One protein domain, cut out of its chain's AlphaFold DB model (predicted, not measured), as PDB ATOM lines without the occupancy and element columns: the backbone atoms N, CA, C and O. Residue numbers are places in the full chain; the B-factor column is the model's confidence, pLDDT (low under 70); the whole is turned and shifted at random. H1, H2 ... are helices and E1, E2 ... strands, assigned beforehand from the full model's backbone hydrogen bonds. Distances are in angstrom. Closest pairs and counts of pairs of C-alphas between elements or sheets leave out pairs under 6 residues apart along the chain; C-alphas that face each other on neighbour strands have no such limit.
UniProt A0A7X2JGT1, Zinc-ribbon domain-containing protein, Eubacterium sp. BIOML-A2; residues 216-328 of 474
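What this domain is: This is residues 216 to 328 of the 474 residues of the protein "Zinc-ribbon domain-containing protein" of Eubacterium sp. BIOML-A2 (UniProt A0A7X2JGT1). One long helix, H1, runs through the middle, with a small three-stranded sheet over one side of it, its strands crossing the helix, and with H2 folded back beside it as a helical hairpin. At the end of H1 where the printed part begins, H3 packs on it at a steep tilt, and H4 folds back from H3 in a second, looser helical hairpin, while the turn of residues 237 to 244 sticks out near the other end of H1. The printed part has 113 residues, with four named helices and three named strands in the order H1 H2 E1 E2 E3 H3 H4; the sheet runs E1 E2 E3, antiparallel throughout. The class is mixed, helices and strands, and the whole is compact, with a radius of gyration of the C-alphas of 15.1 A, but elongated in outline, spanning 49 by 29 by 25 A.

How they stand to each other: H1, residues 217 to 237, touches H2, residues 246 to 258, at a shallow tilt of 10 degrees, opposite ways; their closest C-alphas are those of Lys 225 and Leu 256, 6.6 A apart. Strands E1, residues 264 to 268, E2, residues 272 to 277, and E3, residues 287 to 292, form a meander, each strand the antiparallel neighbour of the one before. In the hairpin of E1 and E2, N 265 and O 276 are 2.9 A apart, within hydrogen-bond range, and N 276 and O 265 are 2.8 A apart. In the hairpin of E2 and E3, N 275 and O 289 are within range at 2.8 A, and N 289 and O 275 at 3.0 A. H1 is on one face of this sheet, an arrangement of two layers, one of helix and one of strands, with a height over the sheet of 8.2 A. It is over E2 and E3 and runs across the strands, at 67 degrees to E2 on the local plane; the closest C-alphas of H1 and E3 are those of Ala 227 and Val 289, 6.2 A apart. H3, residues 293 to 306, only grazes the sheet with its residues 293 to 298. With residues 295 to 300 alone it touches residues 219 to 223 of H1, at a steep tilt of 59 degrees, opposite ways; the C-alphas of Ile 219 and Met 299, the closest, are 6.4 A apart. H4, residues 311 to 323, only just touches H3, with 3 pairs of C-alphas within 8 A, at a shallow tilt of 28 degrees, opposite ways; the closest are those of Ser 306 and Glu 314, 6.3 A apart. H4 and H1 are close but not clearly touching, the C-alphas of Ser 226 and Asp 322 being 7.7 A apart. H2 is apart from H3 and H4 and is not on the sheet. Every O i to N i+4 pair is within hydrogen-bond range in H1 and H3, against 7 of 9 in H2 and 6 of 9 in H4.

Where its parts are: H1 begins with C-alpha 217 at (-22.331, 53.916, 6.469) and is 30.5 A long from first to last C-alpha. H2 is 19.6 A long, E1 13.4 A, E2 16.4 A and E3 16.3 A. H3 is 19.9 A long and H4 19.6 A, ending with C-alpha 323 at (-22.883, 32.503, 6.850).

The domain as a whole: The two C-alphas farthest apart are those of Ser 242 and Ser 308, at 49.8 A. The printed part has no cut and no long link. The model's pLDDT is under 70 at residues 242 to 246 and 307 to 328, and the mean over H4 is 42, beside 79.6 over the printed part.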
ATOM      1  N   THR A 216     -18.181  53.663   9.060       93.31
ATOM      2  CA  THR A 216     -18.708  53.828   7.697       93.31
ATOM      3  C   THR A 216     -20.192  53.482   7.636       93.31
ATOM      4  O   THR A 216     -20.681  52.609   8.359       93.31
ATOM      5  N   LYS A 217     -20.908  54.151   6.730       94.00
ATOM      6  CA  LYS A 217     -22.331  53.916   6.469       94.00
ATOM      7  C   LYS A 217     -22.622  52.446   6.144       94.00
ATOM      8  O   LYS A 217     -23.598  51.885   6.633       94.00
ATOM      9  N   GLU A 218     -21.738  51.809   5.378       92.19
ATOM     10  CA  GLU A 218     -21.857  50.415   4.945       92.19
ATOM     11  C   GLU A 218     -21.798  49.440   6.129       92.19
ATOM     12  O   GLU A 218     -22.545  48.466   6.149       92.19
ATOM     13  N   ILE A 219     -20.966  49.713   7.146       92.88
ATOM     14  CA  ILE A 219     -20.916  48.882   8.360       92.88
ATOM     15  C   ILE A 219     -22.272  48.898   9.069       92.88
ATOM     16  O   ILE A 219     -22.771  47.842   9.458       92.88
ATOM     17  N   ILE A 220     -22.864  50.084   9.239       93.44
ATOM     18  CA  ILE A 220     -24.161  50.220   9.906       93.44
ATOM     19  C   ILE A 220     -25.251  49.524   9.094       93.44
ATOM     20  O   ILE A 220     -26.068  48.811   9.669       93.44
ATOM     21  N   GLU A 221     -25.247  49.681   7.769       92.62
ATOM     22  CA  GLU A 221     -26.241  49.053   6.896       92.62
ATOM     23  C   GLU A 221     -26.188  47.521   6.965       92.62
ATOM     24  O   GLU A 221     -27.212  46.871   7.185       92.62
ATOM     25  N   VAL A 222     -24.995  46.935   6.835       91.75
ATOM     26  CA  VAL A 222     -24.802  45.479   6.908       91.75
ATOM     27  C   VAL A 222     -25.192  44.955   8.288       91.75
ATOM     28  O   VAL A 222     -25.873  43.932   8.404       91.75
ATOM     29  N   ALA A 223     -24.815  45.667   9.350       93.50
ATOM     30  CA  ALA A 223     -25.152  45.267  10.707       93.50
ATOM     31  C   ALA A 223     -26.658  45.365  10.993       93.50
ATOM     32  O   ALA A 223     -27.218  44.452  11.599       93.50
ATOM     33  N   ALA A 224     -27.324  46.405  10.489       94.00
ATOM     34  CA  ALA A 224     -28.772  46.563  10.563       94.00
ATOM     35  C   ALA A 224     -29.507  45.423   9.847       94.00
ATOM     36  O   ALA A 224     -30.384  44.785  10.431       94.00
ATOM     37  N   LYS A 225     -29.114  45.116   8.603       93.00
ATOM     38  CA  LYS A 225     -29.697  44.016   7.820       93.00
ATOM     39  C   LYS A 225     -29.496  42.670   8.514       93.00
ATOM     40  O   LYS A 225     -30.447  41.903   8.643       93.00
ATOM     41  N   SER A 226     -28.298  42.411   9.040       92.62
ATOM     42  CA  SER A 226     -28.026  41.200   9.821       92.62
ATOM     43  C   SER A 226     -28.903  41.115  11.077       92.62
ATOM     44  O   SER A 226     -29.451  40.053  11.372       92.62
ATOM     45  N   ALA A 227     -29.090  42.223  11.800       93.94
ATOM     46  CA  ALA A 227     -29.924  42.263  12.998       93.94
ATOM     47  C   ALA A 227     -31.407  41.994  12.685       93.94
ATOM     48  O   ALA A 227     -32.017  41.146  13.338       93.94
ATOM     49  N   PHE A 228     -31.967  42.624  11.647       94.19
ATOM     50  CA  PHE A 228     -33.336  42.336  11.202       94.19
ATOM     51  C   PHE A 228     -33.500  40.898  10.717       94.19
ATOM     52  O   PHE A 228     -34.494  40.261  11.049       94.19
ATOM     53  N   MET A 229     -32.524  40.354   9.987       91.56
ATOM     54  CA  MET A 229     -32.574  38.961   9.540       91.56
ATOM     55  C   MET A 229     -32.660  37.995  10.729       91.56
ATOM     56  O   MET A 229     -33.503  37.099  10.739       91.56
ATOM     57  N   LYS A 230     -31.837  38.209  11.767       92.06
ATOM     58  CA  LYS A 230     -31.887  37.413  13.004       92.06
ATOM     59  C   LYS A 230     -33.248  37.519  13.690       92.06
ATOM     60  O   LYS A 230     -33.754  36.507  14.174       92.06
ATOM     61  N   ASP A 231     -33.832  38.716  13.742       91.56
ATOM     62  CA  ASP A 231     -35.133  38.932  14.376       91.56
ATOM     63  C   ASP A 231     -36.273  38.255  13.595       91.56
ATOM     64  O   ASP A 231     -37.071  37.522  14.183       91.56
ATOM     65  N   ILE A 232     -36.270  38.369  12.261       88.44
ATOM     66  CA  ILE A 232     -37.212  37.677  11.367       88.44
ATOM     67  C   ILE A 232     -37.122  36.154  11.560       88.44
ATOM     68  O   ILE A 232     -38.143  35.507  11.793       88.44
ATOM     69  N   MET A 233     -35.915  35.577  11.548       87.25
ATOM     70  CA  MET A 233     -35.706  34.133  11.755       87.25
ATOM     71  C   MET A 233     -36.145  33.673  13.152       87.25
ATOM     72  O   MET A 233     -36.742  32.605  13.330       87.25
ATOM     73  N   LYS A 234     -35.873  34.481  14.182       89.12
ATOM     74  CA  LYS A 234     -36.317  34.193  15.548       89.12
ATOM     75  C   LYS A 234     -37.839  34.207  15.641       89.12
ATOM     76  O   LYS A 234     -38.412  33.369  16.332       89.12
ATOM     77  N   PHE A 235     -38.504  35.133  14.967       85.75
ATOM     78  CA  PHE A 235     -39.958  35.180  14.946       85.75
ATOM     79  C   PHE A 235     -40.557  33.992  14.178       85.75
ATOM     80  O   PHE A 235     -41.492  33.362  14.669       85.75
ATOM     81  N   GLU A 236     -39.964  33.612  13.043       84.94
ATOM     82  CA  GLU A 236     -40.364  32.439  12.256       84.94
ATOM     83  C   GLU A 236     -40.264  31.136  13.064       84.94
ATOM     84  O   GLU A 236     -41.220  30.363  13.116       84.94
ATOM     85  N   SER A 237     -39.154  30.927  13.780       84.56
ATOM     86  CA  SER A 237     -38.949  29.724  14.608       84.56
ATOM     87  C   SER A 237     -39.903  29.601  15.802       84.56
ATOM     88  O   SER A 237     -40.132  28.497  16.293       84.56
ATOM     89  N   ASN A 238     -40.482  30.710  16.272       83.56
ATOM     90  CA  ASN A 238     -41.437  30.723  17.387       83.56
ATOM     91  C   ASN A 238     -42.899  30.638  16.934       83.56
ATOM     92  O   ASN A 238     -43.812  30.712  17.763       83.56
ATOM     93  N   LYS A 239     -43.140  30.521  15.630       79.62
ATOM     94  CA  LYS A 239     -44.479  30.607  15.071       79.62
ATOM     95  C   LYS A 239     -45.297  29.356  15.384       79.62
ATOM     96  O   LYS A 239     -44.842  28.230  15.202       79.62
ATOM     97  N   SER A 240     -46.536  29.559  15.827       79.62
ATOM     98  CA  SER A 240     -47.522  28.483  15.898       79.62
ATOM     99  C   SER A 240     -48.168  28.278  14.523       79.62
ATOM    100  O   SER A 240     -48.436  29.258  13.825       79.62
ATOM    101  N   ASP A 241     -48.475  27.032  14.141       75.62
ATOM    102  CA  ASP A 241     -49.086  26.690  12.837       75.62
ATOM    103  C   ASP A 241     -50.385  27.471  12.515       75.62
ATOM    104  O   ASP A 241     -50.860  27.471  11.380       75.62
ATOM    105  N   SER A 242     -50.994  28.142  13.499       64.19
ATOM    106  CA  SER A 242     -52.240  28.901  13.346       64.19
ATOM    107  C   SER A 242     -52.085  30.360  12.902       64.19
ATOM    108  O   SER A 242     -53.087  30.985  12.550       64.19
ATOM    109  N   ASP A 243     -50.877  30.922  12.902       63.44
ATOM    110  CA  ASP A 243     -50.690  32.345  12.619       63.44
ATOM    111  C   ASP A 243     -50.531  32.552  11.105       63.44
ATOM    112  O   ASP A 243     -49.489  32.269  10.524       63.44
ATOM    113  N   GLY A 244     -51.573  33.035  10.422       69.12
ATOM    114  CA  GLY A 244     -51.644  33.220   8.957       69.12
ATOM    115  C   GLY A 244     -50.650  34.219   8.327       69.12
ATOM    116  O   GLY A 244     -50.938  34.791   7.286       69.12
ATOM    117  N   TYR A 245     -49.491  34.440   8.945       68.25
ATOM    118  CA  TYR A 245     -48.435  35.381   8.560       68.25
ATOM    119  C   TYR A 245     -47.387  34.821   7.579       68.25
ATOM    120  O   TYR A 245     -46.328  35.415   7.432       68.25
ATOM    121  N   TYR A 246     -47.603  33.652   6.961       57.28
ATOM    122  CA  TYR A 246     -46.532  32.969   6.207       57.28
ATOM    123  C   TYR A 246     -46.037  33.775   4.996       57.28
ATOM    124  O   TYR A 246     -44.835  33.835   4.775       57.28
ATOM    125  N   ASP A 247     -46.922  34.501   4.311       73.31
ATOM    126  CA  ASP A 247     -46.545  35.283   3.123       73.31
ATOM    127  C   ASP A 247     -45.758  36.566   3.454       73.31
ATOM    128  O   ASP A 247     -45.158  37.190   2.573       73.31
ATOM    129  N   TYR A 248     -45.754  36.988   4.724       80.12
ATOM    130  CA  TYR A 248     -45.115  38.240   5.110       80.12
ATOM    131  C   TYR A 248     -43.587  38.111   5.159       80.12
ATOM    132  O   TYR A 248     -42.894  39.050   4.783       80.12
ATOM    133  N   TYR A 249     -43.045  36.964   5.581       80.81
ATOM    134  CA  TYR A 249     -41.599  36.829   5.810       80.81
ATOM    135  C   TYR A 249     -40.793  36.780   4.530       80.81
ATOM    136  O   TYR A 249     -39.803  37.497   4.429       80.81
ATOM    137  N   ASP A 250     -41.246  36.005   3.546       82.19
ATOM    138  CA  ASP A 250     -40.599  35.958   2.235       82.19
ATOM    139  C   ASP A 250     -40.532  37.376   1.647       82.19
ATOM    140  O   ASP A 250     -39.483  37.828   1.187       82.19
ATOM    141  N   THR A 251     -41.631  38.131   1.774       85.88
ATOM    142  CA  THR A 251     -41.693  39.533   1.347       85.88
ATOM    143  C   THR A 251     -40.768  40.431   2.176       85.88
ATOM    144  O   THR A 251     -40.076  41.271   1.607       85.88
ATOM    145  N   ALA A 252     -40.717  40.264   3.498       86.12
ATOM    146  CA  ALA A 252     -39.871  41.055   4.391       86.12
ATOM    147  C   ALA A 252     -38.379  40.811   4.140       86.12
ATOM    148  O   ALA A 252     -37.607  41.762   4.137       86.12
ATOM    149  N   ILE A 253     -37.977  39.564   3.874       86.00
ATOM    150  CA  ILE A 253     -36.598  39.194   3.540       86.00
ATOM    151  C   ILE A 253     -36.188  39.837   2.217       86.00
ATOM    152  O   ILE A 253     -35.158  40.503   2.163       86.00
ATOM    153  N   VAL A 254     -37.004  39.693   1.166       84.81
ATOM    154  CA  VAL A 254     -36.724  40.326  -0.133       84.81
ATOM    155  C   VAL A 254     -36.660  41.847   0.018       84.81
ATOM    156  O   VAL A 254     -35.711  42.473  -0.444       84.81
ATOM    157  N   THR A 255     -37.610  42.434   0.750       87.31
ATOM    158  CA  THR A 255     -37.641  43.879   1.016       87.31
ATOM    159  C   THR A 255     -36.411  44.335   1.797       87.31
ATOM    160  O   THR A 255     -35.832  45.358   1.461       87.31
ATOM    161  N   LEU A 256     -35.966  43.579   2.804       87.69
ATOM    162  CA  LEU A 256     -34.765  43.880   3.580       87.69
ATOM    163  C   LEU A 256     -33.507  43.850   2.703       87.69
ATOM    164  O   LEU A 256     -32.658  44.733   2.822       87.69
ATOM    165  N   LEU A 257     -33.396  42.870   1.806       84.56
ATOM    166  CA  LEU A 257     -32.252  42.738   0.902       84.56
ATOM    167  C   LEU A 257     -32.216  43.838  -0.169       84.56
ATOM    168  O   LEU A 257     -31.134  44.337  -0.479       84.56
ATOM    169  N   ASP A 258     -33.378  44.244  -0.685       86.81
ATOM    170  CA  ASP A 258     -33.492  45.298  -1.700       86.81
ATOM    171  C   ASP A 258     -33.552  46.717  -1.104       86.81
ATOM    172  O   ASP A 258     -33.342  47.696  -1.824       86.81
ATOM    173  N   SER A 259     -33.829  46.849   0.197       84.31
ATOM    174  CA  SER A 259     -33.886  48.146   0.874       84.31
ATOM    175  C   SER A 259     -32.525  48.833   0.887       84.31
ATOM    176  O   SER A 259     -31.483  48.210   1.119       84.31
ATOM    177  N   ASP A 260     -32.543  50.141   0.647       85.75
ATOM    178  CA  ASP A 260     -31.384  50.994   0.846       85.75
ATOM    179  C   ASP A 260     -31.322  51.475   2.301       85.75
ATOM    180  O   ASP A 260     -32.301  51.422   3.047       85.75
ATOM    181  N   TYR A 261     -30.168  51.998   2.707       72.75
ATOM    182  CA  TYR A 261     -30.000  52.628   4.018       72.75
ATOM    183  C   TYR A 261     -31.105  53.646   4.354       72.75
ATOM    184  O   TYR A 261     -31.538  53.735   5.495       72.75
ATOM    185  N   ASN A 262     -31.597  54.404   3.369       85.44
ATOM    186  CA  ASN A 262     -32.585  55.465   3.604       85.44
ATOM    187  C   ASN A 262     -33.996  54.925   3.895       85.44
ATOM    188  O   ASN A 262     -34.891  55.695   4.239       85.44
ATOM    189  N   SER A 263     -34.206  53.618   3.745       85.81
ATOM    190  CA  SER A 263     -35.451  52.942   4.104       85.81
ATOM    191  C   SER A 263     -35.593  52.738   5.620       85.81
ATOM    192  O   SER A 263     -36.682  52.411   6.098       85.81
ATOM    193  N   PHE A 264     -34.510  52.939   6.378       93.94
ATOM    194  CA  PHE A 264     -34.469  52.803   7.828       93.94
ATOM    195  C   PHE A 264     -34.245  54.141   8.517       93.94
ATOM    196  O   PHE A 264     -33.682  55.081   7.962       93.94
ATOM    197  N   THR A 265     -34.666  54.188   9.774       95.44
ATOM    198  CA  THR A 265     -34.346  55.276  10.694       95.44
ATOM    199  C   THR A 265     -33.362  54.774  11.733       95.44
ATOM    200  O   THR A 265     -33.468  53.638  12.196       95.44
ATOM    201  N   TYR A 266     -32.381  55.608  12.061       96.81
ATOM    202  CA  TYR A 266     -31.280  55.250  12.942       96.81
ATOM    203  C   TYR A 266     -31.241  56.215  14.121       96.81
ATOM    204  O   TYR A 266     -31.270  57.425  13.924       96.81
ATOM    205  N   SER A 267     -31.137  55.679  15.332       97.12
ATOM    206  CA  SER A 267     -30.903  56.450  16.556       97.12
ATOM    207  C   SER A 267     -29.788  55.799  17.376       97.12
ATOM    208  O   SER A 267     -29.456  54.624  17.183       97.12
ATOM    209  N   LEU A 268     -29.179  56.554  18.288       97.56
ATOM    210  CA  LEU A 268     -28.239  55.995  19.262       97.56
ATOM    211  C   LEU A 268     -28.993  55.591  20.522       97.56
ATOM    212  O   LEU A 268     -29.897  56.290  20.959       97.56
ATOM    213  N   CYS A 269     -28.559  54.500  21.137       97.00
ATOM    214  CA  CYS A 269     -28.984  54.080  22.466       97.00
ATOM    215  C   CYS A 269     -27.758  53.663  23.294       97.00
ATOM    216  O   CYS A 269     -26.635  53.544  22.786       97.00
ATOM    217  N   ASP A 270     -27.961  53.389  24.581       96.00
ATOM    218  CA  ASP A 270     -26.878  52.946  25.468       96.00
ATOM    219  C   ASP A 270     -26.179  51.668  24.969       96.00
ATOM    220  O   ASP A 270     -24.959  51.513  25.118       96.00
ATOM    221  N   GLU A 271     -26.930  50.776  24.323       97.00
ATOM    222  CA  GLU A 271     -26.470  49.467  23.849       97.00
ATOM    223  C   GLU A 271     -25.760  49.534  22.484       97.00
ATOM    224  O   GLU A 271     -24.887  48.704  22.198       97.00
ATOM    225  N   GLY A 272     -26.062  50.544  21.661       96.62
ATOM    226  CA  GLY A 272     -25.530  50.703  20.308       96.62
ATOM    227  C   GLY A 272     -26.418  51.558  19.410       96.62
ATOM    228  O   GLY A 272     -26.731  52.693  19.756       96.62
ATOM    229  N   VAL A 273     -26.780  51.032  18.241       97.81
ATOM    230  CA  VAL A 273     -27.626  51.720  17.256       97.81
ATOM    231  C   VAL A 273     -28.995  51.068  17.234       97.81
ATOM    232  O   VAL A 273     -29.103  49.892  16.895       97.81
ATOM    233  N   ALA A 274     -30.031  51.834  17.560       97.75
ATOM    234  CA  ALA A 274     -31.407  51.435  17.316       97.75
ATOM    235  C   ALA A 274     -31.730  51.681  15.837       97.75
ATOM    236  O   ALA A 274     -31.531  52.784  15.324       97.75
ATOM    237  N   VAL A 275     -32.198  50.644  15.149       97.25
ATOM    238  CA  VAL A 275     -32.601  50.702  13.745       97.25
ATOM    239  C   VAL A 275     -34.080  50.388  13.660       97.25
ATOM    240  O   VAL A 275     -34.504  49.286  13.998       97.25
ATOM    241  N   SER A 276     -34.853  51.351  13.175       96.69
ATOM    242  CA  SER A 276     -36.304  51.270  13.085       96.69
ATOM    243  C   SER A 276     -36.760  51.239  11.625       96.69
ATOM    244  O   SER A 276     -36.391  52.093  10.815       96.69
ATOM    245  N   SER A 277     -37.583  50.248  11.277       95.19
ATOM    246  CA  SER A 277     -38.226  50.125   9.968       95.19
ATOM    247  C   SER A 277     -39.542  50.900   9.943       95.19
ATOM    248  O   SER A 277     -40.334  50.788  10.882       95.19
ATOM    249  N   GLY A 278     -39.865  51.564   8.833       92.00
ATOM    250  CA  GLY A 278     -41.212  52.098   8.631       92.00
ATOM    251  C   GLY A 278     -42.297  51.015   8.755       92.00
ATOM    252  O   GLY A 278     -42.065  49.836   8.465       92.00
ATOM    253  N   LYS A 279     -43.505  51.406   9.175       92.31
ATOM    254  CA  LYS A 279     -44.658  50.496   9.182       92.31
ATOM    255  C   LYS A 279     -44.890  49.943   7.771       92.31
ATOM    256  O   LYS A 279     -44.847  50.700   6.806       92.31
ATOM    257  N   TRP A 280     -45.184  48.650   7.671       91.25
ATOM    258  CA  TRP A 280     -45.348  47.885   6.426       91.25
ATOM    259  C   TRP A 280     -44.069  47.624   5.628       91.25
ATOM    260  O   TRP A 280     -44.149  46.929   4.622       91.25
ATOM    261  N   LEU A 281     -42.902  48.111   6.071       89.69
ATOM    262  CA  LEU A 281     -41.637  47.770   5.418       89.69
ATOM    263  C   LEU A 281     -41.251  46.320   5.733       89.69
ATOM    264  O   LEU A 281     -41.166  45.486   4.841       89.69
ATOM    265  N   LEU A 282     -41.087  46.005   7.021       90.81
ATOM    266  CA  LEU A 282     -40.693  44.671   7.498       90.81
ATOM    267  C   LEU A 282     -41.751  43.990   8.373       90.81
ATOM    268  O   LEU A 282     -41.580  42.843   8.767       90.81
ATOM    269  N   GLY A 283     -42.864  44.670   8.654       90.12
ATOM    270  CA  GLY A 283     -43.978  44.136   9.438       90.12
ATOM    271  C   GLY A 283     -45.203  45.053   9.391       90.12
ATOM    272  O   GLY A 283     -45.090  46.203   8.971       90.12
ATOM    273  N   PRO A 284     -46.373  44.613   9.886       88.56
ATOM    274  CA  PRO A 284     -47.561  45.467  10.035       88.56
ATOM    275  C   PRO A 284     -47.386  46.614  11.051       88.56
ATOM    276  O   PRO A 284     -48.252  47.488  11.155       88.56
ATOM    277  N   SER A 285     -46.275  46.609  11.787       91.19
ATOM    278  CA  SER A 285     -45.865  47.591  12.791       91.19
ATOM    279  C   SER A 285     -44.490  48.169  12.436       91.19
ATOM    280  O   SER A 285     -43.821  47.675  11.529       91.19
ATOM    281  N   ILE A 286     -44.067  49.210  13.156       91.81
ATOM    282  CA  ILE A 286     -42.654  49.608  13.199       91.81
ATOM    283  C   ILE A 286     -41.892  48.469  13.883       91.81
ATOM    284  O   ILE A 286     -42.291  48.040  14.966       91.81
ATOM    285  N   ASN A 287     -40.844  47.964  13.236       94.06
ATOM    286  CA  ASN A 287     -39.955  46.958  13.806       94.06
ATOM    287  C   ASN A 287     -38.654  47.649  14.164       94.06
ATOM    288  O   ASN A 287     -38.145  48.438  13.368       94.06
ATOM    289  N   GLU A 288     -38.125  47.334  15.334       96.56
ATOM    290  CA  GLU A 288     -36.895  47.920  15.830       96.56
ATOM    291  C   GLU A 288     -35.935  46.811  16.235       96.56
ATOM    292  O   GLU A 288     -36.318  45.863  16.923       96.56
ATOM    293  N   VAL A 289     -34.688  46.940  15.801       96.75
ATOM    294  CA  VAL A 289     -33.583  46.087  16.231       96.75
ATOM    295  C   VAL A 289     -32.451  46.959  16.745       96.75
ATOM    296  O   VAL A 289     -32.235  48.066  16.260       96.75
ATOM    297  N   VAL A 290     -31.704  46.449  17.720       97.62
ATOM    298  CA  VAL A 290     -30.517  47.128  18.241       97.62
ATOM    299  C   VAL A 290     -29.280  46.415  17.720       97.62
ATOM    300  O   VAL A 290     -29.086  45.225  17.970       97.62
ATOM    301  N   VAL A 291     -28.427  47.151  17.013       96.94
ATOM    302  CA  VAL A 291     -27.081  46.707  16.658       96.94
ATOM    303  C   VAL A 291     -26.143  47.109  17.785       96.94
ATOM    304  O   VAL A 291     -25.909  48.296  18.021       96.94
ATOM    305  N   SER A 292     -25.583  46.129  18.485       96.81
ATOM    306  CA  SER A 292     -24.752  46.401  19.658       96.81
ATOM    307  C   SER A 292     -23.425  47.090  19.307       96.81
ATOM    308  O   SER A 292     -22.835  46.877  18.241       96.81
ATOM    309  N   LYS A 293     -22.869  47.855  20.259       95.31
ATOM    310  CA  LYS A 293     -21.508  48.428  20.154       95.31
ATOM    311  C   LYS A 293     -20.439  47.361  19.881       95.31
ATOM    312  O   LYS A 293     -19.419  47.657  19.261       95.31
ATOM    313  N   GLU A 294     -20.636  46.134  20.365       95.38
ATOM    314  CA  GLU A 294     -19.721  45.014  20.121       95.38
ATOM    315  C   GLU A 294     -19.824  44.491  18.682       95.38
ATOM    316  O   GLU A 294     -18.794  44.284  18.040       95.38
ATOM    317  N   GLU A 295     -21.037  44.335  18.145       94.38
ATOM    318  CA  GLU A 295     -21.249  43.937  16.748       94.38
ATOM    319  C   GLU A 295     -20.646  44.950  15.775       94.38
ATOM    320  O   GLU A 295     -19.927  44.549  14.860       94.38
ATOM    321  N   LEU A 296     -20.836  46.252  16.018       94.44
ATOM    322  CA  LEU A 296     -20.236  47.309  15.199       94.44
ATOM    323  C   LEU A 296     -18.702  47.247  15.210       94.44
ATOM    324  O   LEU A 296     -18.073  47.285  14.154       94.44
ATOM    325  N   LYS A 297     -18.082  47.057  16.383       93.00
ATOM    326  CA  LYS A 297     -16.620  46.890  16.502       93.00
ATOM    327  C   LYS A 297     -16.116  45.637  15.789       93.00
ATOM    328  O   LYS A 297     -15.035  45.647  15.199       93.00
ATOM    329  N   ASN A 298     -16.873  44.544  15.857       92.56
ATOM    330  CA  ASN A 298     -16.526  43.304  15.171       92.56
ATOM    331  C   ASN A 298     -16.605  43.474  13.648       92.56
ATOM    332  O   ASN A 298     -15.674  43.065  12.955       92.56
ATOM    333  N   MET A 299     -17.650  44.133  13.143       90.38
ATOM    334  CA  MET A 299     -17.808  44.472  11.724       90.38
ATOM    335  C   MET A 299     -16.671  45.373  11.233       90.38
ATOM    336  O   MET A 299     -16.049  45.087  10.213       90.38
ATOM    337  N   GLU A 300     -16.313  46.404  11.998       89.81
ATOM    338  CA  GLU A 300     -15.208  47.306  11.667       89.81
ATOM    339  C   GLU A 300     -13.860  46.568  11.615       89.81
ATOM    340  O   GLU A 300     -13.038  46.784  10.721       89.81
ATOM    341  N   LYS A 301     -13.628  45.636  12.548       91.25
ATOM    342  CA  LYS A 301     -12.436  44.780  12.538       91.25
ATOM    343  C   LYS A 301     -12.407  43.868  11.312       91.25
ATOM    344  O   LYS A 301     -11.336  43.668  10.741       91.25
ATOM    345  N   ILE A 302     -13.549  43.304  10.923       87.69
ATOM    346  CA  ILE A 302     -13.680  42.482   9.714       87.69
ATOM    347  C   ILE A 302     -13.358  43.330   8.477       87.69
ATOM    348  O   ILE A 302     -12.496  42.930   7.699       87.69
ATOM    349  N   GLN A 303     -13.938  44.528   8.368       85.62
ATOM    350  CA  GLN A 303     -13.720  45.450   7.252       85.62
ATOM    351  C   GLN A 303     -12.249  45.903   7.143       85.62
ATOM    352  O   GLN A 303     -11.642  45.889   6.074       85.62
ATOM    353  N   LYS A 304     -11.608  46.247   8.267       86.75
ATOM    354  CA  LYS A 304     -10.179  46.613   8.293       86.75
ATOM    355  C   LYS A 304      -9.272  45.470   7.843       86.75
ATOM    356  O   LYS A 304      -8.247  45.716   7.211       86.75
ATOM    357  N   ASN A 305      -9.640  44.232   8.164       82.44
ATOM    358  CA  ASN A 305      -8.906  43.060   7.700       82.44
ATOM    359  C   ASN A 305      -9.207  42.753   6.228       82.44
ATOM    360  O   ASN A 305      -8.318  42.265   5.533       82.44
ATOM    361  N   SER A 306     -10.404  43.073   5.730       70.56
ATOM    362  CA  SER A 306     -10.775  42.820   4.339       70.56
ATOM    363  C   SER A 306     -10.150  43.786   3.346       70.56
ATOM    364  O   SER A 306      -9.780  43.356   2.268       70.56
ATOM    365  N   PHE A 307      -9.879  45.035   3.724       56.91
ATOM    366  CA  PHE A 307      -9.112  45.960   2.874       56.91
ATOM    367  C   PHE A 307      -7.635  45.565   2.669       56.91
ATOM    368  O   PHE A 307      -6.915  46.211   1.908       56.91
ATOM    369  N   SER A 308      -7.155  44.514   3.343       50.91
ATOM    370  CA  SER A 308      -5.859  43.889   3.040       50.91
ATOM    371  C   SER A 308      -5.954  42.747   2.022       50.91
ATOM    372  O   SER A 308      -4.932  42.164   1.659       50.91
ATOM    373  N   LEU A 309      -7.168  42.437   1.571       40.16
ATOM    374  CA  LEU A 309      -7.478  41.336   0.682       40.16
ATOM    375  C   LEU A 309      -7.605  41.822  -0.775       40.16
ATOM    376  O   LEU A 309      -7.890  42.989  -1.042       40.16
ATOM    377  N   SER A 310      -7.332  40.945  -1.742       50.78
ATOM    378  CA  SER A 310      -7.535  41.233  -3.167       50.78
ATOM    379  C   SER A 310      -9.024  41.400  -3.492       50.78
ATOM    380  O   SER A 310      -9.883  40.898  -2.778       50.78
ATOM    381  N   SER A 311      -9.354  42.024  -4.624       45.84
ATOM    382  CA  SER A 311     -10.747  42.209  -5.075       45.84
ATOM    383  C   SER A 311     -11.557  40.903  -5.176       45.84
ATOM    384  O   SER A 311     -12.768  40.914  -5.022       45.84
ATOM    385  N   SER A 312     -10.894  39.760  -5.392       45.69
ATOM    386  CA  SER A 312     -11.507  38.418  -5.377       45.69
ATOM    387  C   SER A 312     -11.847  37.895  -3.974       45.69
ATOM    388  O   SER A 312     -12.666  36.996  -3.818       45.69
ATOM    389  N   GLN A 313     -11.203  38.429  -2.941       41.59
ATOM    390  CA  GLN A 313     -11.392  38.052  -1.544       41.59
ATOM    391  C   GLN A 313     -12.414  38.967  -0.836       41.59
ATOM    392  O   GLN A 313     -12.969  38.565   0.184       41.59
ATOM    393  N   GLU A 314     -12.693  40.157  -1.384       41.38
ATOM    394  CA  GLU A 314     -13.783  41.041  -0.940       41.38
ATOM    395  C   GLU A 314     -15.166  40.421  -1.235       41.38
ATOM    396  O   GLU A 314     -15.983  40.326  -0.321       41.38
ATOM    397  N   GLU A 315     -15.389  39.869  -2.439       48.12
ATOM    398  CA  GLU A 315     -16.632  39.148  -2.799       48.12
ATOM    399  C   GLU A 315     -16.870  37.900  -1.923       48.12
ATOM    400  O   GLU A 315     -17.998  37.589  -1.542       48.12
ATOM    401  N   ALA A 316     -15.802  37.195  -1.536       38.28
ATOM    402  CA  ALA A 316     -15.889  36.029  -0.655       38.28
ATOM    403  C   ALA A 316     -16.211  36.396   0.808       38.28
ATOM    404  O   ALA A 316     -16.697  35.553   1.568       38.28
ATOM    405  N   LEU A 317     -15.929  37.634   1.229       39.50
ATOM    406  CA  LEU A 317     -16.188  38.099   2.590       39.50
ATOM    407  C   LEU A 317     -17.639  38.555   2.781       39.50
ATOM    408  O   LEU A 317     -18.195  38.289   3.845       39.50
ATOM    409  N   GLU A 318     -18.258  39.167   1.765       44.12
ATOM    410  CA  GLU A 318     -19.705  39.445   1.758       44.12
ATOM    411  C   GLU A 318     -20.498  38.146   1.989       44.12
ATOM    412  O   GLU A 318     -21.312  38.068   2.904       44.12
ATOM    413  N   LEU A 319     -20.112  37.064   1.302       41.91
ATOM    414  CA  LEU A 319     -20.658  35.711   1.492       41.91
ATOM    415  C   LEU A 319     -20.405  35.119   2.897       41.91
ATOM    416  O   LEU A 319     -21.191  34.318   3.405       41.91
ATOM    417  N   LYS A 320     -19.296  35.493   3.549       37.31
ATOM    418  CA  LYS A 320     -18.907  34.987   4.878       37.31
ATOM    419  C   LYS A 320     -19.641  35.695   6.020       37.31
ATOM    420  O   LYS A 320     -19.857  35.082   7.067       37.31
ATOM    421  N   ILE A 321     -20.006  36.963   5.835       43.41
ATOM    422  CA  ILE A 321     -20.811  37.732   6.796       43.41
ATOM    423  C   ILE A 321     -22.234  37.155   6.874       43.41
ATOM    424  O   ILE A 321     -22.770  37.022   7.978       43.41
ATOM    425  N   ASP A 322     -22.776  36.679   5.752       40.47
ATOM    426  CA  ASP A 322     -24.077  36.004   5.711       40.47
ATOM    427  C   ASP A 322     -24.056  34.646   6.436       40.47
ATOM    428  O   ASP A 322     -24.925  34.365   7.262       40.47
ATOM    429  N   LEU A 323     -23.007  33.838   6.240       36.56
ATOM    430  CA  LEU A 323     -22.883  32.503   6.850       36.56
ATOM    431  C   LEU A 323     -22.593  32.506   8.364       36.56
ATOM    432  O   LEU A 323     -22.963  31.565   9.066       36.56
ATOM    433  N   LEU A 324     -21.923  33.534   8.897       34.75
ATOM    434  CA  LEU A 324     -21.513  33.578  10.312       34.75
ATOM    435  C   LEU A 324     -22.570  34.158  11.266       34.75
ATOM    436  O   LEU A 324     -22.342  34.183  12.478       34.75
ATOM    437  N   SER A 325     -23.715  34.615  10.755       39.97
ATOM    438  CA  SER A 325     -24.758  35.270  11.558       39.97
ATOM    439  C   SER A 325     -25.877  34.337  12.060       39.97
ATOM    440  O   SER A 325     -26.705  34.767  12.866       39.97
ATOM    441  N   GLY A 326     -25.868  33.054  11.673       35.81
ATOM    442  CA  GLY A 326     -26.842  32.048  12.112       35.81
ATOM    443  C   GLY A 326     -26.548  31.437  13.499       35.81
ATOM    444  O   GLY A 326     -25.386  31.205  13.853       35.81
ATOM    445  N   PRO A 327     -27.574  31.119  14.316       36.78
ATOM    446  CA  PRO A 327     -27.386  30.531  15.633       36.78
ATOM    447  C   PRO A 327     -27.235  29.008  15.521       36.78
ATOM    448  O   PRO A 327     -28.179  28.270  15.768       36.78
ATOM    449  N   CYS A 328     -26.036  28.502  15.226       36.97
ATOM    450  CA  CYS A 328     -25.731  27.083  15.451       36.97
ATOM    451  C   CYS A 328     -24.724  26.924  16.594       36.97
ATOM    452  O   CYS A 328     -23.564  26.562  16.418       36.97
TER     453      CYS A 328